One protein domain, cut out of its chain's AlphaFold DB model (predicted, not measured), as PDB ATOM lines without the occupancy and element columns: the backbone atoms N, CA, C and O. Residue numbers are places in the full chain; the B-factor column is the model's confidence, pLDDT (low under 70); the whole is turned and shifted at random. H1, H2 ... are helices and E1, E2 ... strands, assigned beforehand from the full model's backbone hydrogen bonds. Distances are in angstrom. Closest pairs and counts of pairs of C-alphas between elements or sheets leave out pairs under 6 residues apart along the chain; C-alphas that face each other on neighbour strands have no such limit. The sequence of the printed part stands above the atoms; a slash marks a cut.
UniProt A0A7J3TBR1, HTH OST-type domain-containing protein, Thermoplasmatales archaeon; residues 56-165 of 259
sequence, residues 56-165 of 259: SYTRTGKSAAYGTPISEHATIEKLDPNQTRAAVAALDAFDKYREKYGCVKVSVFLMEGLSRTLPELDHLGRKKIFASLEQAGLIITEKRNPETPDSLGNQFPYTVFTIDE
ATOM      1  N   SER A  56     -38.818 -18.834 -38.888       52.78
ATOM      2  CA  SER A  56     -39.412 -17.627 -38.326       52.78
ATOM      3  C   SER A  56     -38.298 -16.690 -37.847       52.78
ATOM      4  O   SER A  56     -37.266 -17.119 -37.317       52.78
ATOM      5  N   TYR A  57     -38.458 -15.398 -38.101       57.12
ATOM      6  CA  TYR A  57     -37.490 -14.386 -37.707       57.12
ATOM      7  C   TYR A  57     -38.201 -13.280 -36.945       57.12
ATOM      8  O   TYR A  57     -39.267 -12.804 -37.344       57.12
ATOM      9  N   THR A  58     -37.554 -12.802 -35.891       48.56
ATOM     10  CA  THR A  58     -38.034 -11.639 -35.157       48.56
ATOM     11  C   THR A  58     -37.538 -10.387 -35.867       48.56
ATOM     12  O   THR A  58     -36.348 -10.238 -36.171       48.56
ATOM     13  N   ARG A  59     -38.458  -9.460 -36.147       52.19
ATOM     14  CA  ARG A  59     -38.118  -8.146 -36.705       52.19
ATOM     15  C   ARG A  59     -37.444  -7.305 -35.630       52.19
ATOM     16  O   ARG A  59     -38.114  -6.655 -34.830       52.19
ATOM     17  N   THR A  60     -36.121  -7.281 -35.612       46.53
ATOM     18  CA  THR A  60     -35.372  -6.393 -34.722       46.53
ATOM     19  C   THR A  60     -35.198  -5.021 -35.356       46.53
ATOM     20  O   THR A  60     -34.120  -4.688 -35.827       46.53
ATOM     21  N   GLY A  61     -36.283  -4.241 -35.354       49.81
ATOM     22  CA  GLY A  61     -36.297  -2.824 -35.722       49.81
ATOM     23  C   GLY A  61     -36.009  -2.526 -37.200       49.81
ATOM     24  O   GLY A  61     -35.190  -3.159 -37.863       49.81
ATOM     25  N   LYS A  62     -36.666  -1.493 -37.736       44.69
ATOM     26  CA  LYS A  62     -36.140  -0.823 -38.930       44.69
ATOM     27  C   LYS A  62     -34.814  -0.194 -38.517       44.69
ATOM     28  O   LYS A  62     -34.795   0.534 -37.524       44.69
ATOM     29  N   SER A  63     -33.741  -0.415 -39.271       44.94
ATOM     30  CA  SER A  63     -32.555   0.430 -39.133       44.94
ATOM     31  C   SER A  63     -32.879   1.762 -39.806       44.94
ATOM     32  O   SER A  63     -32.376   2.096 -40.866       44.94
ATOM     33  N   ALA A  64     -33.800   2.517 -39.208       41.12
ATOM     34  CA  ALA A  64     -34.005   3.907 -39.544       41.12
ATOM     35  C   ALA A  64     -32.837   4.676 -38.926       41.12
ATOM     36  O   ALA A  64     -32.981   5.370 -37.922       41.12
ATOM     37  N   ALA A  65     -31.659   4.570 -39.542       38.28
ATOM     38  CA  ALA A  65     -30.860   5.770 -39.629       38.28
ATOM     39  C   ALA A  65     -31.699   6.700 -40.506       38.28
ATOM     40  O   ALA A  65     -31.650   6.623 -41.731       38.28
ATOM     41  N   TYR A  66     -32.545   7.514 -39.868       40.56
ATOM     42  CA  TYR A  66     -33.004   8.764 -40.445       40.56
ATOM     43  C   TYR A  66     -31.731   9.564 -40.742       40.56
ATOM     44  O   TYR A  66     -31.303  10.405 -39.955       40.56
ATOM     45  N   GLY A  67     -31.072   9.242 -41.858       38.81
ATOM     46  CA  GLY A  67     -30.265  10.210 -42.560       38.81
ATOM     47  C   GLY A  67     -31.178  11.404 -42.752       38.81
ATOM     48  O   GLY A  67     -32.347  11.231 -43.108       38.81
ATOM     49  N   THR A  68     -30.671  12.575 -42.375       35.69
ATOM     50  CA  THR A  68     -31.319  13.878 -42.506       35.69
ATOM     51  C   THR A  68     -32.261  13.849 -43.701       35.69
ATOM     52  O   THR A  68     -31.776  13.477 -44.774       35.69
ATOM     53  N   PRO A  69     -33.566  14.157 -43.539       38.22
ATOM     54  CA  PRO A  69     -34.518  14.064 -44.633       38.22
ATOM     55  C   PRO A  69     -33.892  14.797 -45.801       38.22
ATOM     56  O   PRO A  69     -33.609  15.996 -45.716       38.22
ATOM     57  N   ILE A  70     -33.558  14.043 -46.844       46.34
ATOM     58  CA  ILE A  70     -33.119  14.653 -48.077       46.34
ATOM     59  C   ILE A  70     -34.283  15.547 -48.445       46.34
ATOM     60  O   ILE A  70     -35.400  15.064 -48.625       46.34
ATOM     61  N   SER A  71     -34.004  16.852 -48.405       42.97
ATOM     62  CA  SER A  71     -34.922  17.933 -48.728       42.97
ATOM     63  C   SER A  71     -35.909  17.464 -49.791       42.97
ATOM     64  O   SER A  71     -35.479  16.890 -50.797       42.97
ATOM     65  N   GLU A  72     -37.201  17.740 -49.590       43.59
ATOM     66  CA  GLU A  72     -38.315  17.432 -50.508       43.59
ATOM     67  C   GLU A  72     -38.076  17.887 -51.974       43.59
ATOM     68  O   GLU A  72     -38.861  17.586 -52.876       43.59
ATOM     69  N   HIS A  73     -36.957  18.565 -52.241       42.53
ATOM     70  CA  HIS A  73     -36.477  19.056 -53.526       42.53
ATOM     71  C   HIS A  73     -35.329  18.262 -54.180       42.53
ATOM     72  O   HIS A  73     -34.789  18.729 -55.181       42.53
ATOM     73  N   ALA A  74     -34.889  17.108 -53.671       45.84
ATOM     74  CA  ALA A  74     -33.831  16.360 -54.357       45.84
ATOM     75  C   ALA A  74     -34.357  15.660 -55.629       45.84
ATOM     76  O   ALA A  74     -35.234  14.802 -55.576       45.84
ATOM     77  N   THR A  75     -33.837  16.081 -56.783       50.72
ATOM     78  CA  THR A  75     -34.101  15.546 -58.129       50.72
ATOM     79  C   THR A  75     -33.112  14.432 -58.491       50.72
ATOM     80  O   THR A  75     -32.008  14.396 -57.942       50.72
ATOM     81  N   ILE A  76     -33.490  13.524 -59.411       52.12
ATOM     82  CA  ILE A  76     -32.649  12.406 -59.912       52.12
ATOM     83  C   ILE A  76     -31.236  12.857 -60.322       52.12
ATOM     84  O   ILE A  76     -30.287  12.090 -60.199       52.12
ATOM     85  N   GLU A  77     -31.082  14.118 -60.727       53.44
ATOM     86  CA  GLU A  77     -29.818  14.752 -61.123       53.44
ATOM     87  C   GLU A  77     -28.736  14.780 -60.027       53.44
ATOM     88  O   GLU A  77     -27.587  15.109 -60.313       53.44
ATOM     89  N   LYS A  78     -29.069  14.435 -58.775       67.56
ATOM     90  CA  LYS A  78     -28.093  14.323 -57.678       67.56
ATOM     91  C   LYS A  78     -27.470  12.937 -57.522       67.56
ATOM     92  O   LYS A  78     -26.510  12.825 -56.762       67.56
ATOM     93  N   LEU A  79     -28.003  11.901 -58.177       72.38
ATOM     94  CA  LEU A  79     -27.370  10.585 -58.152       72.38
ATOM     95  C   LEU A  79     -26.221  10.559 -59.153       72.38
ATOM     96  O   LEU A  79     -26.401  10.838 -60.338       72.38
ATOM     97  N   ASP A  80     -25.038  10.178 -58.686       81.25
ATOM     98  CA  ASP A  80     -23.917   9.943 -59.585       81.25
ATOM     99  C   ASP A  80     -24.163   8.692 -60.470       81.25
ATOM    100  O   ASP A  80     -25.078   7.889 -60.215       81.25
ATOM    101  N   PRO A  81     -23.371   8.488 -61.539       78.50
ATOM    102  CA  PRO A  81     -23.555   7.355 -62.445       78.50
ATOM    103  C   PRO A  81     -23.507   5.980 -61.759       78.50
ATOM    104  O   PRO A  81     -24.249   5.069 -62.140       78.50
ATOM    105  N   ASN A  82     -22.674   5.814 -60.730       82.62
ATOM    106  CA  ASN A  82     -22.544   4.554 -60.002       82.62
ATOM    107  C   ASN A  82     -23.723   4.334 -59.055       82.62
ATOM    108  O   ASN A  82     -24.229   3.215 -58.967       82.62
ATOM    109  N   GLN A  83     -24.211   5.391 -58.407       85.94
ATOM    110  CA  GLN A  83     -25.444   5.347 -57.621       85.94
ATOM    111  C   GLN A  83     -26.649   4.990 -58.491       85.94
ATOM    112  O   GLN A  83     -27.454   4.144 -58.108       85.94
ATOM    113  N   THR A  84     -26.742   5.567 -59.688       82.94
ATOM    114  CA  THR A  84     -27.827   5.273 -60.632       82.94
ATOM    115  C   THR A  84     -27.802   3.807 -61.063       82.94
ATOM    116  O   THR A  84     -28.815   3.114 -60.962       82.94
ATOM    117  N   ARG A  85     -26.629   3.291 -61.459       82.12
ATOM    118  CA  ARG A  85     -26.435   1.868 -61.795       82.12
ATOM    119  C   ARG A  85     -26.784   0.949 -60.621       82.12
ATOM    120  O   ARG A  85     -27.472  -0.051 -60.808       82.12
ATOM    121  N   ALA A  86     -26.359   1.297 -59.408       88.25
ATOM    122  CA  ALA A  86     -26.672   0.527 -58.208       88.25
ATOM    123  C   ALA A  86     -28.169   0.549 -57.859       88.25
ATOM    124  O   ALA A  86     -28.710  -0.482 -57.465       88.25
ATOM    125  N   ALA A  87     -28.848   1.688 -58.026       89.62
ATOM    126  CA  ALA A  87     -30.288   1.819 -57.808       89.62
ATOM    127  C   ALA A  87     -31.087   0.954 -58.793       89.62
ATOM    128  O   ALA A  87     -31.992   0.225 -58.393       89.62
ATOM    129  N   VAL A  88     -30.701   0.980 -60.071       86.06
ATOM    130  CA  VAL A  88     -31.241   0.123 -61.136       86.06
ATOM    131  C   VAL A  88     -31.077  -1.356 -60.766       86.06
ATOM    132  O   VAL A  88     -32.067  -2.091 -60.757       86.06
ATOM    133  N   ALA A  89     -29.879  -1.776 -60.354       86.75
ATOM    134  CA  ALA A  89     -29.629  -3.151 -59.925       86.75
ATOM    135  C   ALA A  89     -30.419  -3.544 -58.662       86.75
ATOM    136  O   ALA A  89     -30.875  -4.681 -58.544       86.75
ATOM    137  N   ALA A  90     -30.600  -2.619 -57.714       92.31
ATOM    138  CA  ALA A  90     -31.392  -2.855 -56.508       92.31
ATOM    139  C   ALA A  90     -32.878  -3.064 -56.839       92.31
ATOM    140  O   ALA A  90     -33.503  -3.957 -56.264       92.31
ATOM    141  N   LEU A  91     -33.422  -2.294 -57.790       90.69
ATOM    142  CA  LEU A  91     -34.781  -2.475 -58.304       90.69
ATOM    143  C   LEU A  91     -34.948  -3.840 -58.980       90.69
ATOM    144  O   LEU A  91     -35.897  -4.546 -58.656       90.69
ATOM    145  N   ASP A  92     -34.012  -4.245 -59.845       85.12
ATOM    146  CA  ASP A  92     -34.065  -5.555 -60.522       85.12
ATOM    147  C   ASP A  92     -34.008  -6.712 -59.532       85.12
ATOM    148  O   ASP A  92     -34.790  -7.662 -59.610       85.12
ATOM    149  N   ALA A  93     -33.089  -6.629 -58.567       86.88
ATOM    150  CA  ALA A  93     -32.979  -7.630 -57.521       86.88
ATOM    151  C   ALA A  93     -34.273  -7.703 -56.699       86.88
ATOM    152  O   ALA A  93     -34.753  -8.798 -56.407       86.88
ATOM    153  N   PHE A  94     -34.856  -6.556 -56.345       92.81
ATOM    154  CA  PHE A  94     -36.110  -6.529 -55.604       92.81
ATOM    155  C   PHE A  94     -37.261  -7.113 -56.421       92.81
ATOM    156  O   PHE A  94     -37.934  -8.004 -55.918       92.81
ATOM    157  N   ASP A  95     -37.451  -6.720 -57.679       86.56
ATOM    158  CA  ASP A  95     -38.511  -7.266 -58.537       86.56
ATOM    159  C   ASP A  95     -38.413  -8.777 -58.702       86.56
ATOM    160  O   ASP A  95     -39.418  -9.480 -58.601       86.56
ATOM    161  N   LYS A  96     -37.192  -9.286 -58.874       83.25
ATOM    162  CA  LYS A  96     -36.935 -10.720 -58.996       83.25
ATOM    163  C   LYS A  96     -37.347 -11.505 -57.748       83.25
ATOM    164  O   LYS A  96     -37.780 -12.650 -57.860       83.25
ATOM    165  N   TYR A  97     -37.171 -10.932 -56.556       80.94
ATOM    166  CA  TYR A  97     -37.339 -11.654 -55.289       80.94
ATOM    167  C   TYR A  97     -38.576 -11.243 -54.482       80.94
ATOM    168  O   TYR A  97     -38.955 -11.971 -53.562       80.94
ATOM    169  N   ARG A  98     -39.235 -10.124 -54.807       86.56
ATOM    170  CA  ARG A  98     -40.318  -9.551 -53.992       86.56
ATOM    171  C   ARG A  98     -41.526 -10.473 -53.866       86.56
ATOM    172  O   ARG A  98     -42.086 -10.552 -52.782       86.56
ATOM    173  N   GLU A  99     -41.901 -11.200 -54.918       76.94
ATOM    174  CA  GLU A  99     -43.079 -12.080 -54.874       76.94
ATOM    175  C   GLU A  99     -42.858 -13.280 -53.955       76.94
ATOM    176  O   GLU A  99     -43.764 -13.702 -53.245       76.94
ATOM    177  N   LYS A 100     -41.628 -13.809 -53.936       77.94
ATOM    178  CA  LYS A 100     -41.290 -15.013 -53.173       77.94
ATOM    179  C   LYS A 100     -40.848 -14.718 -51.742       77.94
ATOM    180  O   LYS A 100     -41.148 -15.490 -50.840       77.94
ATOM    181  N   TYR A 101     -40.095 -13.640 -51.541       81.81
ATOM    182  CA  TYR A 101     -39.415 -13.355 -50.274       81.81
ATOM    183  C   TYR A 101     -39.754 -11.979 -49.693       81.81
ATOM    184  O   TYR A 101     -39.368 -11.681 -48.562       81.81
ATOM    185  N   GLY A 102     -40.408 -11.102 -50.462       86.06
ATOM    186  CA  GLY A 102     -40.737  -9.733 -50.052       86.06
ATOM    187  C   GLY A 102     -39.535  -8.810 -49.823       86.06
ATOM    188  O   GLY A 102     -39.728  -7.656 -49.458       86.06
ATOM    189  N   CYS A 103     -38.300  -9.291 -49.988       88.75
ATOM    190  CA  CYS A 103     -37.068  -8.563 -49.684       88.75
ATOM    191  C   CYS A 103     -35.848  -9.217 -50.353       88.75
ATOM    192  O   CYS A 103     -35.934 -10.320 -50.897       88.75
ATOM    193  N   VAL A 104     -34.698  -8.543 -50.279       89.75
ATOM    194  CA  VAL A 104     -33.418  -9.017 -50.822       89.75
ATOM    195  C   VAL A 104     -32.362  -9.045 -49.721       89.75
ATOM    196  O   VAL A 104     -32.192  -8.074 -48.989       89.75
ATOM    197  N   LYS A 105     -31.600 -10.139 -49.600       90.12
ATOM    198  CA  LYS A 105     -30.496 -10.235 -48.630       90.12
ATOM    199  C   LYS A 105     -29.328  -9.332 -49.046       90.12
ATOM    200  O   LYS A 105     -28.759  -9.516 -50.122       90.12
ATOM    201  N   VAL A 106     -28.923  -8.406 -48.171       91.12
ATOM    202  CA  VAL A 106     -27.888  -7.392 -48.462       91.12
ATOM    203  C   VAL A 106     -26.558  -8.039 -48.835       91.12
ATOM    204  O   VAL A 106     -25.935  -7.640 -49.811       91.12
ATOM    205  N   SER A 107     -26.127  -9.069 -48.099       85.69
ATOM    206  CA  SER A 107     -24.835  -9.721 -48.353       85.69
ATOM    207  C   SER A 107     -24.751 -10.331 -49.755       85.69
ATOM    208  O   SER A 107     -23.728 -10.200 -50.415       85.69
ATOM    209  N   VAL A 108     -25.837 -10.952 -50.225       84.56
ATOM    210  CA  VAL A 108     -25.917 -11.538 -51.572       84.56
ATOM    211  C   VAL A 108     -25.912 -10.429 -52.618       84.56
ATOM    212  O   VAL A 108     -25.146 -10.481 -53.574       84.56
ATOM    213  N   PHE A 109     -26.694  -9.371 -52.399       90.69
ATOM    214  CA  PHE A 109     -26.729  -8.239 -53.319       90.69
ATOM    215  C   PHE A 109     -25.373  -7.532 -53.456       90.69
ATOM    216  O   PHE A 109     -24.969  -7.224 -54.571       90.69
ATOM    217  N   LEU A 110     -24.625  -7.324 -52.367       83.88
ATOM    218  CA  LEU A 110     -23.288  -6.716 -52.425       83.88
ATOM    219  C   LEU A 110     -22.261  -7.601 -53.154       83.88
ATOM    220  O   LEU A 110     -21.395  -7.090 -53.874       83.88
ATOM    221  N   MET A 111     -22.335  -8.918 -52.937       76.94
ATOM    222  CA  MET A 111     -21.355  -9.881 -53.449       76.94
ATOM    223  C   MET A 111     -21.626 -10.320 -54.884       76.94
ATOM    224  O   MET A 111     -20.671 -10.595 -55.603       76.94
ATOM    225  N   GLU A 112     -22.885 -10.359 -55.313       79.12
ATOM    226  CA  GLU A 112     -23.275 -10.821 -56.651       79.12
ATOM    227  C   GLU A 112     -23.899  -9.714 -57.497       79.12
ATOM    228  O   GLU A 112     -23.526  -9.548 -58.654       79.12
ATOM    229  N   GLY A 113     -24.835  -8.946 -56.934       79.88
ATOM    230  CA  GLY A 113     -25.522  -7.872 -57.654       79.88
ATOM    231  C   GLY A 113     -24.568  -6.727 -57.978       79.88
ATOM    232  O   GLY A 113     -24.169  -6.539 -59.122       79.88
ATOM    233  N   LEU A 114     -24.127  -5.997 -56.951       85.50
ATOM    234  CA  LEU A 114     -23.248  -4.844 -57.135       85.50
ATOM    235  C   LEU A 114     -21.860  -5.213 -57.650       85.50
ATOM    236  O   LEU A 114     -21.239  -4.374 -58.288       85.50
ATOM    237  N   SER A 115     -21.351  -6.422 -57.395       80.38
ATOM    238  CA  SER A 115     -20.056  -6.843 -57.948       80.38
ATOM    239  C   SER A 115     -20.081  -6.950 -59.471       80.38
ATOM    240  O   SER A 115     -19.116  -6.565 -60.121       80.38
ATOM    241  N   ARG A 116     -21.194  -7.429 -60.038       77.25
ATOM    242  CA  ARG A 116     -21.415  -7.488 -61.486       77.25
ATOM    243  C   ARG A 116     -21.757  -6.120 -62.052       77.25
ATOM    244  O   ARG A 116     -21.310  -5.786 -63.142       77.25
ATOM    245  N   THR A 117     -22.547  -5.333 -61.321       78.31
ATOM    246  CA  THR A 117     -22.970  -4.010 -61.780       78.31
ATOM    247  C   THR A 117     -21.846  -2.985 -61.726       78.31
ATOM    248  O   THR A 117     -21.798  -2.156 -62.621       78.31
ATOM    249  N   LEU A 118     -20.974  -3.018 -60.715       82.38
ATOM    250  CA  LEU A 118     -19.882  -2.065 -60.471       82.38
ATOM    251  C   LEU A 118     -18.552  -2.818 -60.241       82.38
ATOM    252  O   LEU A 118     -18.000  -2.759 -59.135       82.38
ATOM    253  N   PRO A 119     -18.050  -3.576 -61.238       80.75
ATOM    254  CA  PRO A 119     -16.836  -4.385 -61.100       80.75
ATOM    255  C   PRO A 119     -15.579  -3.547 -60.837       80.75
ATOM    256  O   PRO A 119     -14.618  -4.044 -60.256       80.75
ATOM    257  N   GLU A 120     -15.594  -2.274 -61.232       84.19
ATOM    258  CA  GLU A 120     -14.519  -1.312 -61.003       84.19
ATOM    259  C   GLU A 120     -14.354  -0.912 -59.529       84.19
ATOM    260  O   GLU A 120     -13.313  -0.374 -59.151       84.19
ATOM    261  N   LEU A 121     -15.365  -1.162 -58.690       83.56
ATOM    262  CA  LEU A 121     -15.327  -0.833 -57.271       83.56
ATOM    263  C   LEU A 121     -14.949  -2.054 -56.425       83.56
ATOM    264  O   LEU A 121     -15.494  -3.160 -56.551       83.56
ATOM    265  N   ASP A 122     -14.072  -1.825 -55.455       85.94
ATOM    266  CA  ASP A 122     -13.781  -2.798 -54.411       85.94
ATOM    267  C   ASP A 122     -14.998  -3.011 -53.484       85.94
ATOM    268  O   ASP A 122     -16.057  -2.381 -53.607       85.94
ATOM    269  N   HIS A 123     -14.875  -3.952 -52.546       81.12
ATOM    270  CA  HIS A 123     -15.970  -4.266 -51.626       81.12
ATOM    271  C   HIS A 123     -16.385  -3.046 -50.782       81.12
ATOM    272  O   HIS A 123     -17.577  -2.832 -50.545       81.12
ATOM    273  N   LEU A 124     -15.420  -2.223 -50.357       86.38
ATOM    274  CA  LEU A 124     -15.691  -1.040 -49.544       86.38
ATOM    275  C   LEU A 124     -16.413   0.048 -50.352       86.38
ATOM    276  O   LEU A 124     -17.367   0.641 -49.847       86.38
ATOM    277  N   GLY A 125     -16.014   0.277 -51.605       85.31
ATOM    278  CA  GLY A 125     -16.670   1.192 -52.535       85.31
ATOM    279  C   GLY A 125     -18.122   0.801 -52.804       85.31
ATOM    280  O   GLY A 125     -19.020   1.628 -52.653       85.31
ATOM    281  N   ARG A 126     -18.389  -0.482 -53.080       91.06
ATOM    282  CA  ARG A 126     -19.761  -0.995 -53.255       91.06
ATOM    283  C   ARG A 126     -20.614  -0.822 -52.001       91.06
ATOM    284  O   ARG A 126     -21.776  -0.432 -52.100       91.06
ATOM    285  N   LYS A 127     -20.036  -1.043 -50.816       90.81
ATOM    286  CA  LYS A 127     -20.725  -0.810 -49.540       90.81
ATOM    287  C   LYS A 127     -21.059   0.672 -49.327       90.81
ATOM    288  O   LYS A 127     -22.148   0.968 -48.845       90.81
ATOM    289  N   LYS A 128     -20.167   1.596 -49.712       92.06
ATOM    290  CA  LYS A 128     -20.429   3.048 -49.665       92.06
ATOM    291  C   LYS A 128     -21.564   3.452 -50.608       92.06
ATOM    292  O   LYS A 128     -22.461   4.169 -50.182       92.06
ATOM    293  N   ILE A 129     -21.564   2.949 -51.845       91.19
ATOM    294  CA  ILE A 129     -22.652   3.201 -52.801       91.19
ATOM    295  C   ILE A 129     -23.978   2.661 -52.257       91.19
ATOM    296  O   ILE A 129     -24.961   3.395 -52.220       91.19
ATOM    297  N   PHE A 130     -24.002   1.429 -51.740       93.88
ATOM    298  CA  PHE A 130     -25.199   0.861 -51.118       93.88
ATOM    299  C   PHE A 130     -25.717   1.724 -49.956       93.88
ATOM    300  O   PHE A 130     -26.895   2.065 -49.925       93.88
ATOM    301  N   ALA A 131     -24.831   2.146 -49.048       89.69
ATOM    302  CA  ALA A 131     -25.192   3.035 -47.943       89.69
ATOM    303  C   ALA A 131     -25.736   4.386 -48.434       89.69
ATOM    304  O   ALA A 131     -26.655   4.930 -47.830       89.69
ATOM    305  N   SER A 132     -25.228   4.919 -49.551       90.06
ATOM    306  CA  SER A 132     -25.789   6.143 -50.131       90.06
ATOM    307  C   SER A 132     -27.191   5.951 -50.717       90.06
ATOM    308  O   SER A 132     -27.983   6.884 -50.659       90.06
ATOM    309  N   LEU A 133     -27.543   4.756 -51.216       90.44
ATOM    310  CA  LEU A 133     -28.918   4.464 -51.644       90.44
ATOM    311  C   LEU A 133     -29.878   4.421 -50.450       90.44
ATOM    312  O   LEU A 133     -31.026   4.850 -50.561       90.44
ATOM    313  N   GLU A 134     -29.406   3.906 -49.314       89.44
ATOM    314  CA  GLU A 134     -30.161   3.887 -48.058       89.44
ATOM    315  C   GLU A 134     -30.366   5.305 -47.522       89.44
ATOM    316  O   GLU A 134     -31.490   5.692 -47.218       89.44
ATOM    317  N   GLN A 135     -29.309   6.123 -47.503       84.88
ATOM    318  CA  GLN A 135     -29.403   7.547 -47.163       84.88
ATOM    319  C   GLN A 135     -30.324   8.306 -48.123       84.88
ATOM    320  O   GLN A 135     -31.047   9.202 -47.696       84.88
ATOM    321  N   ALA A 136     -30.332   7.914 -49.401       81.69
ATOM    322  CA  ALA A 136     -31.228   8.440 -50.421       81.69
ATOM    323  C   ALA A 136     -32.708   8.045 -50.221       81.69
ATOM    324  O   ALA A 136     -33.595   8.551 -50.913       81.69
ATOM    325  N   GLY A 137     -32.985   7.138 -49.279       84.00
ATOM    326  CA  GLY A 137     -34.313   6.599 -49.012       84.00
ATOM    327  C   GLY A 137     -34.842   5.699 -50.129       84.00
ATOM    328  O   GLY A 137     -36.036   5.419 -50.154       84.00
ATOM    329  N   LEU A 138     -33.996   5.272 -51.076       87.81
ATOM    330  CA  LEU A 138     -34.395   4.373 -52.170       87.81
ATOM    331  C   LEU A 138     -34.578   2.947 -51.654       87.81
ATOM    332  O   LEU A 138     -35.488   2.233 -52.079       87.81
ATOM    333  N   ILE A 139     -33.695   2.542 -50.742       91.94
ATOM    334  CA  ILE A 139     -33.732   1.242 -50.084       91.94
ATOM    335  C   ILE A 139     -33.983   1.426 -48.590       91.94
ATOM    336  O   ILE A 139     -33.470   2.349 -47.964       91.94
ATOM    337  N   ILE A 140     -34.747   0.507 -48.016       91.44
ATOM    338  CA  ILE A 140     -34.995   0.418 -46.579       91.44
ATOM    339  C   ILE A 140     -34.334  -0.865 -46.102       91.44
ATOM    340  O   ILE A 140     -34.675  -1.936 -46.608       91.44
ATOM    341  N   THR A 141     -33.411  -0.782 -45.142       91.31
ATOM    342  CA  THR A 141     -32.767  -1.972 -44.578       91.31
ATOM    343  C   THR A 141     -33.414  -2.420 -43.269       91.31
ATOM    344  O   THR A 141     -33.920  -1.637 -42.460       91.31
ATOM    345  N   GLU A 142     -33.406  -3.731 -43.061       88.94
ATOM    346  CA  GLU A 142     -33.940  -4.386 -41.873       88.94
ATOM    347  C   GLU A 142     -32.939  -5.446 -41.414       88.94
ATOM    348  O   GLU A 142     -32.547  -6.326 -42.189       88.94
ATOM    349  N   LYS A 143     -32.522  -5.370 -40.147       88.19
ATOM    350  CA  LYS A 143     -31.712  -6.415 -39.522       88.19
ATOM    351  C   LYS A 143     -32.641  -7.452 -38.901       88.19
ATOM    352  O   LYS A 143     -33.544  -7.114 -38.137       88.19
ATOM    353  N   ARG A 144     -32.398  -8.715 -39.225       84.31
ATOM    354  CA  ARG A 144     -33.177  -9.865 -38.779       84.31
ATOM    355  C   ARG A 144     -32.295 -10.798 -37.977       84.31
ATOM    356  O   ARG A 144     -31.177 -11.115 -38.390       84.31
ATOM    357  N   ASN A 145     -32.839 -11.256 -36.859       82.19
ATOM    358  CA  ASN A 145     -32.253 -12.324 -36.072       82.19
ATOM    359  C   ASN A 145     -33.090 -13.584 -36.317       82.19
ATOM    360  O   ASN A 145     -34.309 -13.537 -36.132       82.19
ATOM    361  N   PRO A 146     -32.482 -14.683 -36.791       77.44
ATOM    362  CA  PRO A 146     -33.203 -15.941 -36.924       77.44
ATOM    363  C   PRO A 146     -33.629 -16.430 -35.531       77.44
ATOM    364  O   PRO A 146     -32.814 -16.437 -34.610       77.44
ATOM    365  N   GLU A 147     -34.902 -16.806 -35.365       71.25
ATOM    366  CA  GLU A 147     -35.418 -17.282 -34.067       71.25
ATOM    367  C   GLU A 147     -34.881 -18.669 -33.724       71.25
ATOM    368  O   GLU A 147     -34.688 -19.004 -32.556       71.25
ATOM    369  N   THR A 148     -34.606 -19.469 -34.751       66.25
ATOM    370  CA  THR A 148     -34.061 -20.814 -34.617       66.25
ATOM    371  C   THR A 148     -32.653 -20.878 -35.207       66.25
ATOM    372  O   THR A 148     -32.368 -20.214 -36.208       66.25
ATOM    373  N   PRO A 149     -31.733 -21.615 -34.563       63.44
ATOM    374  CA  PRO A 149     -30.409 -21.842 -35.119       63.44
ATOM    375  C   PRO A 149     -30.494 -22.595 -36.446       63.44
ATOM    376  O   PRO A 149     -31.422 -23.372 -36.670       63.44
ATOM    377  N   ASP A 150     -29.504 -22.394 -37.311       66.50
ATOM    378  CA  ASP A 150     -29.319 -23.253 -38.474       66.50
ATOM    379  C   ASP A 150     -29.017 -24.707 -38.054       66.50
ATOM    380  O   ASP A 150     -28.873 -25.041 -36.875       66.50
ATOM    381  N   SER A 151     -28.900 -25.602 -39.034       53.53
ATOM    382  CA  SER A 151     -28.596 -27.021 -38.805       53.53
ATOM    383  C   SER A 151     -27.261 -27.279 -38.091       53.53
ATOM    384  O   SER A 151     -27.008 -28.408 -37.670       53.53
ATOM    385  N   LEU A 152     -26.412 -26.258 -37.949       56.28
ATOM    386  CA  LEU A 152     -25.128 -26.294 -37.254       56.28
ATOM    387  C   LEU A 152     -25.184 -25.588 -35.889       56.28
ATOM    388  O   LEU A 152     -24.153 -25.453 -35.233       56.28
ATOM    389  N   GLY A 153     -26.367 -25.156 -35.445       66.19
ATOM    390  CA  GLY A 153     -26.550 -24.475 -34.168       66.19
ATOM    391  C   GLY A 153     -26.213 -22.983 -34.198       66.19
ATOM    392  O   GLY A 153     -26.178 -22.358 -33.139       66.19
ATOM    393  N   ASN A 154     -25.989 -22.382 -35.370       66.00
ATOM    394  CA  ASN A 154     -25.640 -20.969 -35.462       66.00
ATOM    395  C   ASN A 154     -26.867 -20.073 -35.642       66.00
ATOM    396  O   ASN A 154     -27.741 -20.336 -36.464       66.00
ATOM    397  N   GLN A 155     -26.874 -18.934 -34.950       73.69
ATOM    398  CA  GLN A 155     -27.844 -17.856 -35.146       73.69
ATOM    399  C   GLN A 155     -27.112 -16.589 -35.574       73.69
ATOM    400  O   GLN A 155     -26.800 -15.719 -34.760       73.69
ATOM    401  N   PHE A 156     -26.799 -16.485 -36.865       74.94
ATOM    402  CA  PHE A 156     -26.161 -15.277 -37.374       74.94
ATOM    403  C   PHE A 156     -27.208 -14.236 -37.776       74.94
ATOM    404  O   PHE A 156     -28.068 -14.527 -38.614       74.94
ATOM    405  N   PRO A 157     -27.131 -13.009 -37.230       82.56
ATOM    406  CA  PRO A 157     -27.969 -11.922 -37.698       82.56
ATOM    407  C   PRO A 157     -27.684 -11.648 -39.174       82.56
ATOM    408  O   PRO A 157     -26.533 -11.675 -39.617       82.56
ATOM    409  N   TYR A 158     -28.722 -11.327 -39.934       83.25
ATOM    410  CA  TYR A 158     -28.589 -10.962 -41.338       83.25
ATOM    411  C   TYR A 158     -29.385  -9.702 -41.654       83.25
ATOM    412  O   TYR A 158     -30.366  -9.382 -40.992       83.25
ATOM    413  N   THR A 159     -28.957  -8.980 -42.683       88.56
ATOM    414  CA  THR A 159     -29.639  -7.765 -43.134       88.56
ATOM    415  C   THR A 159     -30.295  -8.022 -44.478       88.56
ATOM    416  O   THR A 159     -29.686  -8.607 -45.383       88.56
ATOM    417  N   VAL A 160     -31.532  -7.566 -44.617       92.38
ATOM    418  CA  VAL A 160     -32.252  -7.512 -45.889       92.38
ATOM    419  C   VAL A 160     -32.563  -6.065 -46.246       92.38
ATOM    420  O   VAL A 160     -32.511  -5.190 -45.383       92.38
ATOM    421  N   PHE A 161     -32.899  -5.813 -47.504       94.88
ATOM    422  CA  PHE A 161     -33.473  -4.546 -47.928       94.88
ATOM    423  C   PHE A 161     -34.757  -4.745 -48.734       94.88
ATOM    424  O   PHE A 161     -34.969  -5.785 -49.367       94.88
ATOM    425  N   THR A 162     -35.600  -3.721 -48.707       94.31
ATOM    426  CA  THR A 162     -36.753  -3.529 -49.591       94.31
ATOM    427  C   THR A 162     -36.615  -2.199 -50.320       94.31
ATOM    428  O   THR A 162     -35.836  -1.343 -49.903       94.31
ATOM    429  N   ILE A 163     -37.372  -2.011 -51.395       93.38
ATOM    430  CA  ILE A 163     -37.460  -0.725 -52.092       93.38
ATOM    431  C   ILE A 163     -38.584   0.107 -51.471       93.38
ATOM    432  O   ILE A 163     -39.667  -0.419 -51.207       93.38
ATOM    433  N   ASP A 164     -38.342   1.397 -51.242       89.00
ATOM    434  CA  ASP A 164     -39.418   2.327 -50.898       89.00
ATOM    435  C   ASP A 164     -40.177   2.748 -52.165       89.00
ATOM    436  O   ASP A 164     -39.816   3.707 -52.843       89.00
ATOM    437  N   GLU A 165     -41.255   2.037 -52.497       86.44
ATOM    438  CA  GLU A 165     -42.085   2.336 -53.677       86.44
ATOM    439  C   GLU A 165     -42.801   3.704 -53.584       86.44
ATOM    440  O   GLU A 165     -43.314   4.211 -54.586       86.44
TER     441      GLU A 165
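What this domain is: This is residues 56 to 165 of the 259 residues of the protein "HTH OST-type domain-containing protein" of Thermoplasmatales archaeon (UniProt A0A7J3TBR1). What shape? A strongly twisted antiparallel sheet, E1 E2 E3, has three crossed helices clustered near one end. How large? The 110 residues, with E1 H1 H2 H3 E2 E3 in order, form a compact mixed whole, radius of gyration of the C-alphas 14.8 A, spans 47 by 31 by 27 A.

How they stand to each other: Which strands pair? E1, residues 57 to 62, is antiparallel to E2, residues 139 to 146, with N 58 and O 145 3.3 A apart. E2 and E3, residues 158 to 163, form a hairpin, with N 142 and O 160 2.9 A apart. Which helices touch? H1, residues 81 to 101, touches H2, residues 106 to 117, and H3, residues 123 to 135, whose closest C-alphas, 83 and 129, are 6.0 A apart.

Where its parts are: Where does E1 begin? C-alpha 57 is at (-37.490, -14.386, -37.707). Where does E3 end? C-alpha 163 is at (-37.460, -0.725, -52.092).

The domain as a whole: Long links? Those from E1 to H1 and E2 to E3 are long. Low confidence? pLDDT is under 70 at residues 56 to 78 and 148 to 154.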